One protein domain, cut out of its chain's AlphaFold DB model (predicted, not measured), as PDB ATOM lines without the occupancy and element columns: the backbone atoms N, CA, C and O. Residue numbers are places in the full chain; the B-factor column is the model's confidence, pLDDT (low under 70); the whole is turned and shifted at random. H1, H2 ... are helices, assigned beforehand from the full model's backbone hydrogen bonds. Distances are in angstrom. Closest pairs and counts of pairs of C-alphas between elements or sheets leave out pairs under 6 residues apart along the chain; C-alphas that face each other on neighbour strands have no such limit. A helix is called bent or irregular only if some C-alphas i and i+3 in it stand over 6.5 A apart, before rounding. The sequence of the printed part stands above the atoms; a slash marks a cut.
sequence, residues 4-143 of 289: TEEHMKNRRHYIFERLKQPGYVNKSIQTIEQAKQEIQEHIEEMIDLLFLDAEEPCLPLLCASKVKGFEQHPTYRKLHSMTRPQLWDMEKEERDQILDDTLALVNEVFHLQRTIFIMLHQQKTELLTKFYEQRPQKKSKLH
ATOM      1  N   THR A   4      47.046  32.085  38.983       34.97
ATOM      2  CA  THR A   4      46.070  32.044  37.885       34.97
ATOM      3  C   THR A   4      45.791  30.623  37.372       34.97
ATOM      4  O   THR A   4      44.655  30.317  37.013       34.97
ATOM      5  N   GLU A   5      46.795  29.737  37.365       35.06
ATOM      6  CA  GLU A   5      46.644  28.321  36.975       35.06
ATOM      7  C   GLU A   5      45.886  27.518  38.024       35.06
ATOM      8  O   GLU A   5      44.987  26.748  37.682       35.06
ATOM      9  N   GLU A   6      46.205  27.748  39.296       36.31
ATOM     10  CA  GLU A   6      45.412  27.234  40.404       36.31
ATOM     11  C   GLU A   6      43.978  27.769  40.294       36.31
ATOM     12  O   GLU A   6      43.032  26.999  40.340       36.31
ATOM     13  N   HIS A   7      43.785  29.054  39.986       36.34
ATOM     14  CA  HIS A   7      42.456  29.653  39.857       36.34
ATOM     15  C   HIS A   7      41.607  29.111  38.689       36.34
ATOM     16  O   HIS A   7      40.397  28.982  38.854       36.34
ATOM     17  N   MET A   8      42.186  28.781  37.526       37.62
ATOM     18  CA  MET A   8      41.447  28.292  36.343       37.62
ATOM     19  C   MET A   8      41.154  26.785  36.395       37.62
ATOM     20  O   MET A   8      40.014  26.378  36.145       37.62
ATOM     21  N   LYS A   9      42.157  25.964  36.755       40.00
ATOM     22  CA  LYS A   9      41.987  24.511  36.927       40.00
ATOM     23  C   LYS A   9      41.125  24.217  38.148       40.00
ATOM     24  O   LYS A   9      40.218  23.394  38.048       40.00
ATOM     25  N   ASN A  10      41.298  24.986  39.233       39.22
ATOM     26  CA  ASN A  10      40.316  24.983  40.303       39.22
ATOM     27  C   ASN A  10      38.990  25.487  39.747       39.22
ATOM     28  O   ASN A  10      38.068  24.720  39.824       39.22
ATOM     29  N   ARG A  11      38.817  26.636  39.079       41.59
ATOM     30  CA  ARG A  11      37.458  27.112  38.707       41.59
ATOM     31  C   ARG A  11      36.543  26.096  38.023       41.59
ATOM     32  O   ARG A  11      35.442  25.944  38.525       41.59
ATOM     33  N   ARG A  12      36.913  25.415  36.931       48.94
ATOM     34  CA  ARG A  12      35.977  24.459  36.285       48.94
ATOM     35  C   ARG A  12      35.773  23.189  37.114       48.94
ATOM     36  O   ARG A  12      34.627  22.821  37.349       48.94
ATOM     37  N   HIS A  13      36.852  22.595  37.622       49.53
ATOM     38  CA  HIS A  13      36.773  21.413  38.482       49.53
ATOM     39  C   HIS A  13      36.075  21.737  39.816       49.53
ATOM     40  O   HIS A  13      35.075  21.133  40.126       49.53
ATOM     41  N   TYR A  14      36.472  22.784  40.535       45.56
ATOM     42  CA  TYR A  14      35.821  23.367  41.725       45.56
ATOM     43  C   TYR A  14      34.377  23.815  41.498       45.56
ATOM     44  O   TYR A  14      33.586  23.784  42.435       45.56
ATOM     45  N   ILE A  15      34.000  24.292  40.305       54.47
ATOM     46  CA  ILE A  15      32.587  24.549  39.997       54.47
ATOM     47  C   ILE A  15      31.854  23.209  39.968       54.47
ATOM     48  O   ILE A  15      30.898  23.075  40.718       54.47
ATOM     49  N   PHE A  16      32.328  22.213  39.217       60.12
ATOM     50  CA  PHE A  16      31.688  20.893  39.145       60.12
ATOM     51  C   PHE A  16      31.717  20.123  40.480       60.12
ATOM     52  O   PHE A  16      30.688  19.622  40.911       60.12
ATOM     53  N   GLU A  17      32.821  20.138  41.221       62.59
ATOM     54  CA  GLU A  17      32.947  19.574  42.571       62.59
ATOM     55  C   GLU A  17      32.058  20.296  43.594       62.59
ATOM     56  O   GLU A  17      31.534  19.673  44.520       62.59
ATOM     57  N   ARG A  18      31.811  21.604  43.423       61.03
ATOM     58  CA  ARG A  18      30.783  22.304  44.208       61.03
ATOM     59  C   ARG A  18      29.376  21.876  43.821       61.03
ATOM     60  O   ARG A  18      28.536  21.781  44.708       61.03
ATOM     61  N   LEU A  19      29.117  21.578  42.547       64.69
ATOM     62  CA  LEU A  19      27.836  21.015  42.106       64.69
ATOM     63  C   LEU A  19      27.590  19.612  42.702       64.69
ATOM     64  O   LEU A  19      26.443  19.224  42.894       64.69
ATOM     65  N   LYS A  20      28.625  18.871  43.108       74.25
ATOM     66  CA  LYS A  20      28.461  17.581  43.809       74.25
ATOM     67  C   LYS A  20      28.047  17.720  45.284       74.25
ATOM     68  O   LYS A  20      27.677  16.747  45.942       74.25
ATOM     69  N   GLN A  21      28.093  18.926  45.856       66.44
ATOM     70  CA  GLN A  21      27.759  19.138  47.268       66.44
ATOM     71  C   GLN A  21      26.231  19.133  47.505       66.44
ATOM     72  O   GLN A  21      25.486  19.667  46.680       66.44
ATOM     73  N   PRO A  22      25.731  18.624  48.654       65.00
ATOM     74  CA  PRO A  22      24.290  18.491  48.923       65.00
ATOM     75  C   PRO A  22      23.473  19.788  48.783       65.00
ATOM     76  O   PRO A  22      22.311  19.750  48.395       65.00
ATOM     77  N   GLY A  23      24.076  20.952  49.047       72.00
ATOM     78  CA  GLY A  23      23.414  22.256  48.904       72.00
ATOM     79  C   GLY A  23      23.241  22.746  47.460       72.00
ATOM     80  O   GLY A  23      22.619  23.783  47.245       72.00
ATOM     81  N   TYR A  24      23.790  22.034  46.470       73.81
ATOM     82  CA  TYR A  24      23.862  22.490  45.080       73.81
ATOM     83  C   TYR A  24      23.047  21.647  44.099       73.81
ATOM     84  O   TYR A  24      23.037  21.987  42.922       73.81
ATOM     85  N   VAL A  25      22.291  20.640  44.558       79.50
ATOM     86  CA  VAL A  25      21.529  19.697  43.707       79.50
ATOM     87  C   VAL A  25      20.742  20.396  42.592       79.50
ATOM     88  O   VAL A  25      20.873  20.039  41.424       79.50
ATOM     89  N   ASN A  26      19.989  21.456  42.910       79.62
ATOM     90  CA  ASN A  26      19.235  22.204  41.899       79.62
ATOM     91  C   ASN A  26      20.146  22.858  40.843       79.62
ATOM     92  O   ASN A  26      19.814  22.877  39.661       79.62
ATOM     93  N   LYS A  27      21.305  23.388  41.255       71.25
ATOM     94  CA  LYS A  27      22.281  23.995  40.343       71.25
ATOM     95  C   LYS A  27      22.940  22.937  39.459       71.25
ATOM     96  O   LYS A  27      23.155  23.195  38.284       71.25
ATOM     97  N   SER A  28      23.197  21.752  39.998       74.00
ATOM     98  CA  SER A  28      23.762  20.609  39.277       74.00
ATOM     99  C   SER A  28      22.831  20.133  38.176       74.00
ATOM    100  O   SER A  28      23.251  19.966  37.036       74.00
ATOM    101  N   ILE A  29      21.543  20.004  38.500       83.06
ATOM    102  CA  ILE A  29      20.501  19.630  37.540       83.06
ATOM    103  C   ILE A  29      20.366  20.702  36.456       83.06
ATOM    104  O   ILE A  29      20.376  20.366  35.278       83.06
ATOM    105  N   GLN A  30      20.342  21.988  36.832       79.00
ATOM    106  CA  GLN A  30      20.358  23.090  35.860       79.00
ATOM    107  C   GLN A  30      21.585  23.040  34.941       79.00
ATOM    108  O   GLN A  30      21.462  23.298  33.749       79.00
ATOM    109  N   THR A  31      22.766  22.715  35.473       75.88
ATOM    110  CA  THR A  31      23.991  22.584  34.675       75.88
ATOM    111  C   THR A  31      23.907  21.414  33.697       75.88
ATOM    112  O   THR A  31      24.315  21.576  32.552       75.88
ATOM    113  N   ILE A  32      23.340  20.274  34.099       83.31
ATOM    114  CA  ILE A  32      23.110  19.131  33.201       83.31
ATOM    115  C   ILE A  32      22.111  19.501  32.094       83.31
ATOM    116  O   ILE A  32      22.358  19.222  30.922       83.31
ATOM    117  N   GLU A  33      21.001  20.160  32.440       84.38
ATOM    118  CA  GLU A  33      19.996  20.628  31.474       84.38
ATOM    119  C   GLU A  33      20.588  21.637  30.477       84.38
ATOM    120  O   GLU A  33      20.355  21.527  29.274       84.38
ATOM    121  N   GLN A  34      21.393  22.585  30.964       80.38
ATOM    122  CA  GLN A  34      22.085  23.558  30.123       80.38
ATOM    123  C   GLN A  34      23.091  22.870  29.192       80.38
ATOM    124  O   GLN A  34      23.076  23.119  27.991       80.38
ATOM    125  N   ALA A  35      23.917  21.963  29.721       80.62
ATOM    126  CA  ALA A  35      24.891  21.219  28.928       80.62
ATOM    127  C   ALA A  35      24.221  20.373  27.836       80.62
ATOM    128  O   ALA A  35      24.718  20.308  26.717       80.62
ATOM    129  N   LYS A  36      23.065  19.762  28.130       86.44
ATOM    130  CA  LYS A  36      22.261  19.025  27.145       86.44
ATOM    131  C   LYS A  36      21.869  19.909  25.960       86.44
ATOM    132  O   LYS A  36      22.023  19.479  24.818       86.44
ATOM    133  N   GLN A  37      21.390  21.123  26.227       84.56
ATOM    134  CA  GLN A  37      21.037  22.081  25.180       84.56
ATOM    135  C   GLN A  37      22.278  22.546  24.402       84.56
ATOM    136  O   GLN A  37      22.275  22.509  23.175       84.56
ATOM    137  N   GLU A  38      23.354  22.920  25.099       81.12
ATOM    138  CA  GLU A  38      24.598  23.399  24.479       81.12
ATOM    139  C   GLU A  38      25.236  22.342  23.566       81.12
ATOM    140  O   GLU A  38      25.632  22.650  22.442       81.12
ATOM    141  N   ILE A  39      25.288  21.079  24.005       86.94
ATOM    142  CA  ILE A  39      25.803  19.975  23.188       86.94
ATOM    143  C   ILE A  39      24.988  19.834  21.900       86.94
ATOM    144  O   ILE A  39      25.573  19.713  20.822       86.94
ATOM    145  N   GLN A  40      23.656  19.853  21.995       88.88
ATOM    146  CA  GLN A  40      22.791  19.725  20.824       88.88
ATOM    147  C   GLN A  40      23.013  20.883  19.840       88.88
ATOM    148  O   GLN A  40      23.232  20.642  18.653       88.88
ATOM    149  N   GLU A  41      23.029  22.123  20.332       86.50
ATOM    150  CA  GLU A  41      23.267  23.314  19.512       86.50
ATOM    151  C   GLU A  41      24.626  23.249  18.791       86.50
ATOM    152  O   GLU A  41      24.719  23.561  17.601       86.50
ATOM    153  N   HIS A  42      25.680  22.790  19.475       86.56
ATOM    154  CA  HIS A  42      27.011  22.640  18.884       86.56
ATOM    155  C   HIS A  42      27.092  21.515  17.850       86.56
ATOM    156  O   HIS A  42      27.769  21.673  16.833       86.56
ATOM    157  N   ILE A  43      26.398  20.393  18.063       90.75
ATOM    158  CA  ILE A  43      26.316  19.318  17.065       90.75
ATOM    159  C   ILE A  43      25.603  19.818  15.806       90.75
ATOM    160  O   ILE A  43      26.112  19.625  14.703       90.75
ATOM    161  N   GLU A  44      24.472  20.511  15.955       89.81
ATOM    162  CA  GLU A  44      23.734  21.094  14.829       89.81
ATOM    163  C   GLU A  44      24.566  22.132  14.063       89.81
ATOM    164  O   GLU A  44      24.532  22.169  12.831       89.81
ATOM    165  N   GLU A  45      25.335  22.967  14.764       88.12
ATOM    166  CA  GLU A  45      26.272  23.896  14.131       88.12
ATOM    167  C   GLU A  45      27.373  23.155  13.364       88.12
ATOM    168  O   GLU A  45      27.639  23.480  12.211       88.12
ATOM    169  N   MET A  46      27.995  22.130  13.952       91.12
ATOM    170  CA  MET A  46      29.018  21.347  13.255       91.12
ATOM    171  C   MET A  46      28.468  20.661  12.000       91.12
ATOM    172  O   MET A  46      29.165  20.609  10.990       91.12
ATOM    173  N   ILE A  47      27.225  20.168  12.030       91.88
ATOM    174  CA  ILE A  47      26.551  19.609  10.849       91.88
ATOM    175  C   ILE A  47      26.416  20.671   9.753       91.88
ATOM    176  O   ILE A  47      26.773  20.414   8.605       91.88
ATOM    177  N   ASP A  48      25.960  21.877  10.097       90.38
ATOM    178  CA  ASP A  48      25.882  22.987   9.143       90.38
ATOM    179  C   ASP A  48      27.252  23.346   8.545       90.38
ATOM    180  O   ASP A  48      27.364  23.576   7.341       90.38
ATOM    181  N   LEU A  49      28.297  23.384   9.376       90.00
ATOM    182  CA  LEU A  49      29.666  23.676   8.947       90.00
ATOM    183  C   LEU A  49      30.223  22.585   8.019       90.00
ATOM    184  O   LEU A  49      30.935  22.895   7.068       90.00
ATOM    185  N   LEU A  50      29.862  21.319   8.242       90.50
ATOM    186  CA  LEU A  50      30.195  20.222   7.330       90.50
ATOM    187  C   LEU A  50      29.480  20.366   5.977       90.50
ATOM    188  O   LEU A  50      30.082  20.082   4.945       90.50
ATOM    189  N   PHE A  51      28.229  20.837   5.956       89.88
ATOM    190  CA  PHE A  51      27.536  21.154   4.701       89.88
ATOM    191  C   PHE A  51      28.166  22.343   3.974       89.88
ATOM    192  O   PHE A  51      28.297  22.305   2.753       89.88
ATOM    193  N   LEU A  52      28.602  23.370   4.712       87.56
ATOM    194  CA  LEU A  52      29.347  24.504   4.158       87.56
ATOM    195  C   LEU A  52      30.658  24.053   3.484       87.56
ATOM    196  O   LEU A  52      31.140  24.698   2.553       87.56
ATOM    197  N   ASP A  53      31.231  22.936   3.932       89.50
ATOM    198  CA  ASP A  53      32.470  22.385   3.393       89.50
ATOM    199  C   ASP A  53      32.294  21.540   2.110       89.50
ATOM    200  O   ASP A  53      33.285  21.214   1.466       89.50
ATOM    201  N   ALA A  54      31.065  21.215   1.689       84.69
ATOM    202  CA  ALA A  54      30.791  20.124   0.744       84.69
ATOM    203  C   ALA A  54      31.360  20.272  -0.688       84.69
ATOM    204  O   ALA A  54      31.665  19.258  -1.313       84.69
ATOM    205  N   GLU A  55      31.477  21.491  -1.228       81.12
ATOM    206  CA  GLU A  55      31.881  21.700  -2.633       81.12
ATOM    207  C   GLU A  55      33.388  21.502  -2.864       81.12
ATOM    208  O   GLU A  55      33.794  20.811  -3.798       81.12
ATOM    209  N   GLU A  56      34.217  22.068  -1.988       83.62
ATOM    210  CA  GLU A  56      35.680  21.949  -2.025       83.62
ATOM    211  C   GLU A  56      36.194  21.603  -0.620       83.62
ATOM    212  O   GLU A  56      36.620  22.496   0.112       83.62
ATOM    213  N   PRO A  57      36.067  20.342  -0.176       85.12
ATOM    214  CA  PRO A  57      36.222  19.997   1.231       85.12
ATOM    215  C   PRO A  57      37.645  20.215   1.740       85.12
ATOM    216  O   PRO A  57      38.600  19.640   1.210       85.12
ATOM    217  N   CYS A  58      37.772  21.019   2.796       84.19
ATOM    218  CA  CYS A  58      39.013  21.201   3.545       84.19
ATOM    219  C   CYS A  58      39.002  20.485   4.899       84.19
ATOM    220  O   CYS A  58      40.056  20.341   5.523       84.19
ATOM    221  N   LEU A  59      37.836  20.019   5.357       86.75
ATOM    222  CA  LEU A  59      37.714  19.247   6.581       86.75
ATOM    223  C   LEU A  59      38.032  17.768   6.315       86.75
ATOM    224  O   LEU A  59      37.505  17.167   5.374       86.75
ATOM    225  N   PRO A  60      38.830  17.124   7.180       85.81
ATOM    226  CA  PRO A  60      39.024  15.683   7.132       85.81
ATOM    227  C   PRO A  60      37.689  14.933   7.226       85.81
ATOM    228  O   PRO A  60      36.833  15.265   8.048       85.81
ATOM    229  N   LEU A  61      37.536  13.833   6.479       84.31
ATOM    230  CA  LEU A  61      36.340  12.966   6.544       84.31
ATOM    231  C   LEU A  61      36.037  12.469   7.970       84.31
ATOM    232  O   LEU A  61      34.890  12.168   8.312       84.31
ATOM    233  N   LEU A  62      37.067  12.391   8.818       85.00
ATOM    234  CA  LEU A  62      36.929  12.030  10.224       85.00
ATOM    235  C   LEU A  62      36.067  13.035  11.006       85.00
ATOM    236  O   LEU A  62      35.385  12.611  11.934       85.00
ATOM    237  N   CYS A  63      36.038  14.318  10.627       86.94
ATOM    238  CA  CYS A  63      35.160  15.319  11.238       86.94
ATOM    239  C   CYS A  63      33.690  14.917  11.072       86.94
ATOM    240  O   CYS A  63      32.976  14.808  12.065       86.94
ATOM    241  N   ALA A  64      33.263  14.587   9.848       87.62
ATOM    242  CA  ALA A  64      31.898  14.128   9.579       87.62
ATOM    243  C   ALA A  64      31.549  12.845  10.350       87.62
ATOM    244  O   ALA A  64      30.466  12.731  10.924       87.62
ATOM    245  N   SER A  65      32.491  11.897  10.410       87.31
ATOM    246  CA  SER A  65      32.327  10.657  11.177       87.31
ATOM    247  C   SER A  65      32.151  10.923  12.677       87.31
ATOM    248  O   SER A  65      31.219  10.401  13.286       87.31
ATOM    249  N   LYS A  66      33.000  11.775  13.272       90.75
ATOM    250  CA  LYS A  66      32.924  12.128  14.697       90.75
ATOM    251  C   LYS A  66      31.644  12.885  15.042       90.75
ATOM    252  O   LYS A  66      30.991  12.523  16.014       90.75
ATOM    253  N   VAL A  67      31.253  13.870  14.230       92.62
ATOM    254  CA  VAL A  67      30.009  14.632  14.440       92.62
ATOM    255  C   VAL A  67      28.800  13.696  14.435       92.62
ATOM    256  O   VAL A  67      27.999  13.723  15.364       92.62
ATOM    257  N   LYS A  68      28.715  12.789  13.451       88.69
ATOM    258  CA  LYS A  68      27.658  11.768  13.397       88.69
ATOM    259  C   LYS A  68      27.734  10.772  14.564       88.69
ATOM    260  O   LYS A  68      26.716  10.251  15.011       88.69
ATOM    261  N   GLY A  69      28.939  10.502  15.062       90.69
ATOM    262  CA  GLY A  69      29.189   9.618  16.196       90.69
ATOM    263  C   GLY A  69      28.577  10.105  17.511       90.69
ATOM    264  O   GLY A  69      28.216   9.268  18.339       90.69
ATOM    265  N   PHE A  70      28.378  11.416  17.700       92.44
ATOM    266  CA  PHE A  70      27.799  11.943  18.940       92.44
ATOM    267  C   PHE A  70      26.372  11.450  19.203       92.44
ATOM    268  O   PHE A  70      26.050  11.131  20.345       92.44
ATOM    269  N   GLU A  71      25.546  11.249  18.170       86.06
ATOM    270  CA  GLU A  71      24.202  10.656  18.319       86.06
ATOM    271  C   GLU A  71      24.238   9.225  18.884       86.06
ATOM    272  O   GLU A  71      23.263   8.714  19.451       86.06
ATOM    273  N   GLN A  72      25.373   8.543  18.714       90.06
ATOM    274  CA  GLN A  72      25.608   7.197  19.219       90.06
ATOM    275  C   GLN A  72      26.353   7.180  20.555       90.06
ATOM    276  O   GLN A  72      26.420   6.125  21.187       90.06
ATOM    277  N   HIS A  73      26.860   8.327  21.013       92.00
ATOM    278  CA  HIS A  73      27.643   8.425  22.235       92.00
ATOM    279  C   HIS A  73      26.789   8.031  23.459       92.00
ATOM    280  O   HIS A  73      25.705   8.599  23.652       92.00
ATOM    281  N   PRO A  74      27.242   7.092  24.320       91.75
ATOM    282  CA  PRO A  74      26.451   6.590  25.448       91.75
ATOM    283  C   PRO A  74      25.960   7.704  26.375       91.75
ATOM    284  O   PRO A  74      24.770   7.775  26.683       91.75
ATOM    285  N   THR A  75      26.854   8.628  26.740       90.69
ATOM    286  CA  THR A  75      26.521   9.792  27.571       90.69
ATOM    287  C   THR A  75      25.504  10.708  26.898       90.69
ATOM    288  O   THR A  75      24.559  11.133  27.552       90.69
ATOM    289  N   TYR A  76      25.628  10.963  25.589       91.62
ATOM    290  CA  TYR A  76      24.687  11.818  24.863       91.62
ATOM    291  C   TYR A  76      23.279  11.220  24.888       91.62
ATOM    292  O   TYR A  76      22.322  11.894  25.262       91.62
ATOM    293  N   ARG A  77      23.150   9.922  24.585       91.69
ATOM    294  CA  ARG A  77      21.864   9.208  24.643       91.69
ATOM    295  C   ARG A  77      21.271   9.201  26.049       91.69
ATOM    296  O   ARG A  77      20.082   9.479  26.206       91.69
ATOM    297  N   LYS A  78      22.102   8.924  27.060       90.50
ATOM    298  CA  LYS A  78      21.706   8.928  28.474       90.50
ATOM    299  C   LYS A  78      21.149  10.303  28.862       90.50
ATOM    300  O   LYS A  78      19.985  10.388  29.247       90.50
ATOM    301  N   LEU A  79      21.904  11.378  28.632       88.12
ATOM    302  CA  LEU A  79      21.483  12.759  28.898       88.12
ATOM    303  C   LEU A  79      20.230  13.168  28.116       88.12
ATOM    304  O   LEU A  79      19.323  13.808  28.656       88.12
ATOM    305  N   HIS A  80      20.136  12.777  26.844       86.81
ATOM    306  CA  HIS A  80      18.991  13.115  26.009       86.81
ATOM    307  C   HIS A  80      17.694  12.464  26.515       86.81
ATOM    308  O   HIS A  80      16.639  13.099  26.491       86.81
ATOM    309  N   SER A  81      17.775  11.240  27.040       87.69
ATOM    310  CA  SER A  81      16.627  10.527  27.619       87.69
ATOM    311  C   SER A  81      16.221  11.004  29.019       87.69
ATOM    312  O   SER A  81      15.094  10.754  29.441       87.69
ATOM    313  N   MET A  82      17.110  11.701  29.733       88.62
ATOM    314  CA  MET A  82      16.870  12.126  31.110       88.62
ATOM    315  C   MET A  82      15.940  13.331  31.206       88.62
ATOM    316  O   MET A  82      16.059  14.314  30.466       88.62
ATOM    317  N   THR A  83      15.044  13.252  32.184       88.56
ATOM    318  CA  THR A  83      14.139  14.325  32.591       88.56
ATOM    319  C   THR A  83      14.562  14.915  33.933       88.56
ATOM    320  O   THR A  83      15.216  14.263  34.750       88.56
ATOM    321  N   ARG A  84      14.152  16.160  34.189       87.00
ATOM    322  CA  ARG A  84      14.430  16.854  35.451       87.00
ATOM    323  C   ARG A  84      14.008  16.057  36.698       87.00
ATOM    324  O   ARG A  84      14.821  15.996  37.615       87.00
ATOM    325  N   PRO A  85      12.807  15.437  36.764       90.56
ATOM    326  CA  PRO A  85      12.415  14.635  37.925       90.56
ATOM    327  C   PRO A  85      13.339  13.435  38.153       90.56
ATOM    328  O   PRO A  85      13.786  13.218  39.270       90.56
ATOM    329  N   GLN A  86      13.738  12.734  37.086       89.25
ATOM    330  CA  GLN A  86      14.667  11.605  37.196       89.25
ATOM    331  C   GLN A  86      16.035  12.018  37.752       89.25
ATOM    332  O   GLN A  86      16.639  11.248  38.482       89.25
ATOM    333  N   LEU A  87      16.524  13.222  37.431       86.31
ATOM    334  CA  LEU A  87      17.776  13.742  37.997       86.31
ATOM    335  C   LEU A  87      17.640  14.146  39.477       86.31
ATOM    336  O   LEU A  87      18.633  14.146  40.206       86.31
ATOM    337  N   TRP A  88      16.430  14.514  39.908       87.31
ATOM    338  CA  TRP A  88      16.114  14.836  41.303       87.31
ATOM    339  C   TRP A  88      16.017  13.588  42.179       87.31
ATOM    340  O   TRP A  88      16.551  13.597  43.284       87.31
ATOM    341  N   ASP A  89      15.381  12.535  41.667       89.56
ATOM    342  CA  ASP A  89      15.156  11.270  42.381       89.56
ATOM    343  C   ASP A  89      16.401  10.364  42.404       89.56
ATOM    344  O   ASP A  89      16.386   9.279  42.980       89.56
ATOM    345  N   MET A  90      17.484  10.797  41.758       88.94
ATOM    346  CA  MET A  90      18.706  10.026  41.596       88.94
ATOM    347  C   MET A  90      19.608  10.076  42.828       88.94
ATOM    348  O   MET A  90      19.847  11.141  43.416       88.94
ATOM    349  N   GLU A  91      20.206   8.927  43.139       90.38
ATOM    350  CA  GLU A  91      21.235   8.819  44.167       90.38
ATOM    351  C   GLU A  91      22.425   9.734  43.873       90.38
ATOM    352  O   GLU A  91      22.783  10.012  42.722       90.38
ATOM    353  N   LYS A  92      23.056  10.230  44.940       85.12
ATOM    354  CA  LYS A  92      24.131  11.222  44.822       85.12
ATOM    355  C   LYS A  92      25.279  10.727  43.945       85.12
ATOM    356  O   LYS A  92      25.719  11.467  43.076       85.12
ATOM    357  N   GLU A  93      25.743   9.503  44.170       87.69
ATOM    358  CA  GLU A  93      26.883   8.929  43.448       87.69
ATOM    359  C   GLU A  93      26.611   8.825  41.943       87.69
ATOM    360  O   GLU A  93      27.474   9.158  41.131       87.69
ATOM    361  N   GLU A  94      25.392   8.444  41.555       89.25
ATOM    362  CA  GLU A  94      25.007   8.369  40.146       89.25
ATOM    363  C   GLU A  94      24.912   9.766  39.511       89.25
ATOM    364  O   GLU A  94      25.386   9.977  38.390       89.25
ATOM    365  N   ARG A  95      24.366  10.748  40.237       87.12
ATOM    366  CA  ARG A  95      24.311  12.141  39.774       87.12
ATOM    367  C   ARG A  95      25.707  12.751  39.627       87.12
ATOM    368  O   ARG A  95      25.948  13.474  38.660       87.12
ATOM    369  N   ASP A  96      26.614  12.462  40.556       85.62
ATOM    370  CA  ASP A  96      27.999  12.934  40.521       85.62
ATOM    371  C   ASP A  96      28.739  12.349  39.305       85.62
ATOM    372  O   ASP A  96      29.407  13.094  38.587       85.62
ATOM    373  N   GLN A  97      28.536  11.061  39.002       89.56
ATOM    374  CA  GLN A  97      29.089  10.435  37.797       89.56
ATOM    375  C   GLN A  97      28.525  11.057  36.513       89.56
ATOM    376  O   GLN A  97      29.272  11.326  35.575       89.56
ATOM    377  N   ILE A  98      27.218  11.338  36.454       89.56
ATOM    378  CA  ILE A  98      26.615  11.997  35.285       89.56
ATOM    379  C   ILE A  98      27.189  13.392  35.080       89.56
ATOM    380  O   ILE A  98      27.395  13.786  33.935       89.56
ATOM    381  N   LEU A  99      27.449  14.152  36.146       81.31
ATOM    382  CA  LEU A  99      28.101  15.457  36.032       81.31
ATOM    383  C   LEU A  99      29.492  15.338  35.403       81.31
ATOM    384  O   LEU A  99      29.814  16.125  34.511       81.31
ATOM    385  N   ASP A 100      30.284  14.355  35.830       82.00
ATOM    386  CA  ASP A 100      31.621  14.109  35.283       82.00
ATOM    387  C   ASP A 100      31.559  13.682  33.812       82.00
ATOM    388  O   ASP A 100      32.244  14.264  32.966       82.00
ATOM    389  N   ASP A 101      30.672  12.741  33.480       87.88
ATOM    390  CA  ASP A 101      30.457  12.285  32.106       87.88
ATOM    391  C   ASP A 101      29.958  13.429  31.206       87.88
ATOM    392  O   ASP A 101      30.384  13.565  30.057       87.88
ATOM    393  N   THR A 102      29.065  14.279  31.729       83.62
ATOM    394  CA  THR A 102      28.545  15.461  31.026       83.62
ATOM    395  C   THR A 102      29.674  16.432  30.724       83.62
ATOM    396  O   THR A 102      29.795  16.889  29.591       83.62
ATOM    397  N   LEU A 103      30.526  16.730  31.709       76.69
ATOM    398  CA  LEU A 103      31.670  17.616  31.520       76.69
ATOM    399  C   LEU A 103      32.638  17.066  30.466       76.69
ATOM    400  O   LEU A 103      33.105  17.822  29.612       76.69
ATOM    401  N   ALA A 104      32.921  15.763  30.505       80.81
ATOM    402  CA  ALA A 104      33.768  15.109  29.515       80.81
ATOM    403  C   ALA A 104      33.192  15.251  28.096       80.81
ATOM    404  O   ALA A 104      33.907  15.682  27.190       80.81
ATOM    405  N   LEU A 105      31.891  14.987  27.921       87.06
ATOM    406  CA  LEU A 105      31.214  15.110  26.629       87.06
ATOM    407  C   LEU A 105      31.159  16.562  26.129       87.06
ATOM    408  O   LEU A 105      31.433  16.807  24.955       87.06
ATOM    409  N   VAL A 106      30.848  17.529  27.001       80.19
ATOM    410  CA  VAL A 106      30.873  18.962  26.655       80.19
ATOM    411  C   VAL A 106      32.249  19.349  26.123       80.19
ATOM    412  O   VAL A 106      32.344  19.976  25.070       80.19
ATOM    413  N   ASN A 107      33.318  18.947  26.817       75.25
ATOM    414  CA  ASN A 107      34.676  19.238  26.371       75.25
ATOM    415  C   ASN A 107      34.962  18.595  25.006       75.25
ATOM    416  O   ASN A 107      35.484  19.275  24.127       75.25
ATOM    417  N   GLU A 108      34.600  17.326  24.794       83.12
ATOM    418  CA  GLU A 108      34.828  16.643  23.514       83.12
ATOM    419  C   GLU A 108      34.114  17.338  22.341       83.12
ATOM    420  O   GLU A 108      34.738  17.621  21.313       83.12
ATOM    421  N   VAL A 109      32.828  17.660  22.508       86.25
ATOM    422  CA  VAL A 109      32.011  18.359  21.501       86.25
ATOM    423  C   VAL A 109      32.607  19.728  21.186       86.25
ATOM    424  O   VAL A 109      32.805  20.066  20.018       86.25
ATOM    425  N   PHE A 110      32.955  20.492  22.221       77.62
ATOM    426  CA  PHE A 110      33.519  21.830  22.082       77.62
ATOM    427  C   PHE A 110      34.890  21.810  21.396       77.62
ATOM    428  O   PHE A 110      35.167  22.635  20.523       77.62
ATOM    429  N   HIS A 111      35.750  20.846  21.736       77.19
ATOM    430  CA  HIS A 111      37.040  20.667  21.073       77.19
ATOM    431  C   HIS A 111      36.870  20.345  19.579       77.19
ATOM    432  O   HIS A 111      37.564  20.938  18.746       77.19
ATOM    433  N   LEU A 112      35.921  19.471  19.211       86.06
ATOM    434  CA  LEU A 112      35.619  19.177  17.803       86.06
ATOM    435  C   LEU A 112      35.100  20.392  17.046       86.06
ATOM    436  O   LEU A 112      35.654  20.731  15.999       86.06
ATOM    437  N   GLN A 113      34.096  21.066  17.598       85.50
ATOM    438  CA  GLN A 113      33.496  22.259  17.009       85.50
ATOM    439  C   GLN A 113      34.554  23.331  16.750       85.50
ATOM    440  O   GLN A 113      34.658  23.855  15.642       85.50
ATOM    441  N   ARG A 114      35.396  23.597  17.751       77.25
ATOM    442  CA  ARG A 114      36.520  24.523  17.644       77.25
ATOM    443  C   ARG A 114      37.481  24.143  16.523       77.25
ATOM    444  O   ARG A 114      37.893  25.003  15.751       77.25
ATOM    445  N   THR A 115      37.841  22.867  16.427       79.81
ATOM    446  CA  THR A 115      38.790  22.408  15.407       79.81
ATOM    447  C   THR A 115      38.222  22.575  14.002       79.81
ATOM    448  O   THR A 115      38.909  23.092  13.122       79.81
ATOM    449  N   ILE A 116      36.953  22.202  13.803       87.00
ATOM    450  CA  ILE A 116      36.227  22.415  12.543       87.00
ATOM    451  C   ILE A 116      36.206  23.905  12.194       87.00
ATOM    452  O   ILE A 116      36.556  24.280  11.074       87.00
ATOM    453  N   PHE A 117      35.855  24.758  13.160       83.81
ATOM    454  CA  PHE A 117      35.844  26.204  12.971       83.81
ATOM    455  C   PHE A 117      37.212  26.724  12.528       83.81
ATOM    456  O   PHE A 117      37.283  27.475  11.564       83.81
ATOM    457  N   ILE A 118      38.300  26.331  13.194       77.56
ATOM    458  CA  ILE A 118      39.645  26.832  12.880       77.56
ATOM    459  C   ILE A 118      40.086  26.393  11.485       77.56
ATOM    460  O   ILE A 118      40.602  27.215  10.728       77.56
ATOM    461  N   MET A 119      39.846  25.135  11.113       83.50
ATOM    462  CA  MET A 119      40.166  24.632   9.774       83.50
ATOM    463  C   MET A 119      39.406  25.404   8.687       83.50
ATOM    464  O   MET A 119      40.008  25.860   7.711       83.50
ATOM    465  N   LEU A 120      38.105  25.637   8.889       85.44
ATOM    466  CA  LEU A 120      37.300  26.466   7.990       85.44
ATOM    467  C   LEU A 120      37.745  27.926   8.004       85.44
ATOM    468  O   LEU A 120      37.794  28.559   6.960       85.44
ATOM    469  N   HIS A 121      38.109  28.480   9.156       83.25
ATOM    470  CA  HIS A 121      38.577  29.854   9.252       83.25
ATOM    471  C   HIS A 121      39.899  30.043   8.505       83.25
ATOM    472  O   HIS A 121      40.105  31.089   7.901       83.25
ATOM    473  N   GLN A 122      40.791  29.050   8.515       80.31
ATOM    474  CA  GLN A 122      42.077  29.118   7.818       80.31
ATOM    475  C   GLN A 122      41.950  28.987   6.296       80.31
ATOM    476  O   GLN A 122      42.746  29.593   5.584       80.31
ATOM    477  N   GLN A 123      40.982  28.213   5.795       85.75
ATOM    478  CA  GLN A 123      40.872  27.923   4.356       85.75
ATOM    479  C   GLN A 123      39.671  28.582   3.662       85.75
ATOM    480  O   GLN A 123      39.684  28.771   2.451       85.75
ATOM    481  N   LYS A 124      38.626  28.932   4.414       87.88
ATOM    482  CA  LYS A 124      37.310  29.373   3.922       87.88
ATOM    483  C   LYS A 124      36.748  30.542   4.741       87.88
ATOM    484  O   LYS A 124      35.546  30.608   5.003       87.88
ATOM    485  N   THR A 125      37.605  31.487   5.140       84.44
ATOM    486  CA  THR A 125      37.245  32.604   6.037       84.44
ATOM    487  C   THR A 125      36.020  33.386   5.560       84.44
ATOM    488  O   THR A 125      35.132  33.683   6.357       84.44
ATOM    489  N   GLU A 126      35.938  33.707   4.266       85.62
ATOM    490  CA  GLU A 126      34.833  34.499   3.709       85.62
ATOM    491  C   GLU A 126      33.490  33.758   3.756       85.62
ATOM    492  O   GLU A 126      32.466  34.350   4.098       85.62
ATOM    493  N   LEU A 127      33.490  32.457   3.446       87.06
ATOM    494  CA  LEU A 127      32.297  31.610   3.515       87.06
ATOM    495  C   LEU A 127      31.826  31.455   4.962       87.06
ATOM    496  O   LEU A 127      30.639  31.613   5.244       87.06
ATOM    497  N   LEU A 128      32.764  31.216   5.880       86.38
ATOM    498  CA  LEU A 128      32.483  31.111   7.308       86.38
ATOM    499  C   LEU A 128      31.933  32.432   7.875       86.38
ATOM    500  O   LEU A 128      30.975  32.430   8.643       86.38
ATOM    501  N   THR A 129      32.491  33.568   7.452       84.00
ATOM    502  CA  THR A 129      32.015  34.902   7.856       84.00
ATOM    503  C   THR A 129      30.575  35.128   7.396       84.00
ATOM    504  O   THR A 129      29.715  35.428   8.224       84.00
ATOM    505  N   LYS A 130      30.275  34.882   6.111       87.69
ATOM    506  CA  LYS A 130      28.912  34.999   5.560       87.69
ATOM    507  C   LYS A 130      27.919  34.075   6.267       87.69
ATOM    508  O   LYS A 130      26.793  34.485   6.541       87.69
ATOM    509  N   PHE A 131      28.331  32.846   6.585       87.88
ATOM    510  CA  PHE A 131      27.505  31.886   7.320       87.88
ATOM    511  C   PHE A 131      27.032  32.458   8.664       87.88
ATOM    512  O   PHE A 131      25.835  32.437   8.958       87.88
ATOM    513  N   TYR A 132      27.946  33.028   9.456       84.19
ATOM    514  CA  TYR A 132      27.601  33.604  10.758       84.19
ATOM    515  C   TYR A 132      26.889  34.956  10.671       84.19
ATOM    516  O   TYR A 132      26.076  35.258  11.541       84.19
ATOM    517  N   GLU A 133      27.142  35.759   9.635       83.88
ATOM    518  CA  GLU A 133      26.373  36.984   9.371       83.88
ATOM    519  C   GLU A 133      24.900  36.676   9.072       83.88
ATOM    520  O   GLU A 133      24.010  37.375   9.553       83.88
ATOM    521  N   GLN A 134      24.631  35.601   8.327       86.50
ATOM    522  CA  GLN A 134      23.272  35.147   8.011       86.50
ATOM    523  C   GLN A 134      22.600  34.410   9.178       86.50
ATOM    524  O   GLN A 134      21.373  34.312   9.226       86.50
ATOM    525  N   ARG A 135      23.391  33.872  10.112       80.62
ATOM    526  CA  ARG A 135      22.924  33.092  11.266       80.62
ATOM    527  C   ARG A 135      23.541  33.627  12.566       80.62
ATOM    528  O   ARG A 135      24.270  32.892  13.237       80.62
ATOM    529  N   PRO A 136      23.249  34.877  12.968       75.25
ATOM    530  CA  PRO A 136      23.861  35.493  14.147       75.25
ATOM    531  C   PRO A 136      23.586  34.716  15.443       75.25
ATOM    532  O   PRO A 136      24.423  34.704  16.338       75.25
ATOM    533  N   GLN A 137      22.456  34.010  15.527       73.12
ATOM    534  CA  GLN A 137      22.100  33.116  16.633       73.12
ATOM    535  C   GLN A 137      22.976  31.858  16.719       73.12
ATOM    536  O   GLN A 137      23.114  31.295  17.798       73.12
ATOM    537  N   LYS A 138      23.559  31.423  15.592       68.19
ATOM    538  CA  LYS A 138      24.512  30.305  15.526       68.19
ATOM    539  C   LYS A 138      25.951  30.763  15.682       68.19
ATOM    540  O   LYS A 138      26.835  29.917  15.704       68.19
ATOM    541  N   LYS A 139      26.207  32.074  15.773       61.56
ATOM    542  CA  LYS A 139      27.538  32.589  16.084       61.56
ATOM    543  C   LYS A 139      27.930  32.020  17.436       61.56
ATOM    544  O   LYS A 139      27.408  32.440  18.467       61.56
ATOM    545  N   SER A 140      28.783  31.006  17.382       52.31
ATOM    546  CA  SER A 140      29.135  30.205  18.533       52.31
ATOM    547  C   SER A 140      29.499  31.096  19.721       52.31
ATOM    548  O   SER A 140      30.323  32.006  19.601       52.31
ATOM    549  N   LYS A 141      28.904  30.806  20.884       46.84
ATOM    550  CA  LYS A 141      29.404  31.267  22.187       46.84
ATOM    551  C   LYS A 141      30.629  30.459  22.621       46.84
ATOM    552  O   LYS A 141      30.884  30.354  23.819       46.84
ATOM    553  N   LEU A 142      31.400  29.885  21.687       48.31
ATOM    554  CA  LEU A 142      32.826  29.679  21.886       48.31
ATOM    555  C   LEU A 142      33.349  31.031  22.361       48.31
ATOM    556  O   LEU A 142      33.598  31.940  21.573       48.31
ATOM    557  N   HIS A 143      33.388  31.205  23.680       43.41
ATOM    558  CA  HIS A 143      34.000  32.342  24.316       43.41
ATOM    559  C   HIS A 143      35.482  32.161  24.020       43.41
ATOM    560  O   HIS A 143      36.224  31.572  24.799       43.41
TER     561      HIS A 143
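What this domain is: This is residues 4 to 143 of the 289 residues of an uncharacterized protein of Bacillus cereus (UniProt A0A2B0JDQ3). Two long helices, H6 and H2, lie side by side, run the same way and make the long axis; H3, H4 and H5 form a shorter return layer over one side of this pair, between the end of H2 and the beginning of H6. At one end H7 turns off from H6, and near the other end H1 angles away, its residues 4 to 11 sticking out free. The printed part has 140 residues with seven named helices, H1 to H7 in chain order, and no named strand; the class is all helix. It is only just compact, close to loose, with a radius of gyration of the C-alphas of 17.1 A, and spans 51 by 37 by 26 A.

Where its parts are: The longest helix, H6, has residues 92 to 123 and measures 46.9 A, from C-alpha 92 at (24.131, 11.222, 44.822) to C-alpha 123 at (40.872, 27.923, 4.356). H2, residues 22 to 52, measures 45.4 A; it is irregular, with C-alphas 23 and 26 8.2 A apart, and has a kink of 26 degrees near residue 29. H3 has residues 61 to 72, H4 74 to 81, H5 84 to 88 and H7 125 to 134. H1, residues 4 to 19, begins at C-alpha 4 at (46.070, 32.044, 37.885), measures 21.7 A and has a kink of 37 degrees near residue 12.

How they stand to each other: H6 touches H2 at a shallow tilt of 27 degrees, the same way; the closest C-alphas, of Met 46 and Gln 113, are 5.9 A apart. H2 is the hub, touching five helices. H2 and H3 form a hairpin at a steep tilt of 39 degrees, with C-alphas 43 and 67 closest at 6.5 A. H3 and H6 only just touch, with 3 pairs of C-alphas within 8 A, the closest being those of Cys 63 and Ile 116 at 7.3 A. H2, H3 and H6 are an up-and-down bundle, each running against the one before it. H4 is about perpendicular to H6, at 74 degrees, and touches it at Thr 75 and Asp 101, whose C-alphas are closest at 6.5 A. H5 touches H2, with C-alphas 87 and 29 closest at 6.5 A. H1 touches H2 with residues 16 to 19 alone; C-alphas 19 and 28 are closest at 5.0 A. H7 is close to H6 but not clearly touching, C-alphas 128 and 121 being closest at 6.5 A. H1 and H7 are apart. Every O i to N i+4 pair is within hydrogen-bond range in H1, H4, H5, H6 and H7, against 25 of 27 in H2 and 6 of 8 in H3.

The domain as a whole: The two C-alphas farthest apart, those of Gly 23 and Glu 56, are 52.4 A apart. The printed part has no cut and no long link. The mean pLDDT of the printed part is 79.1; residues 4 to 19, 21 to 22 and 138 to 143 are under 70.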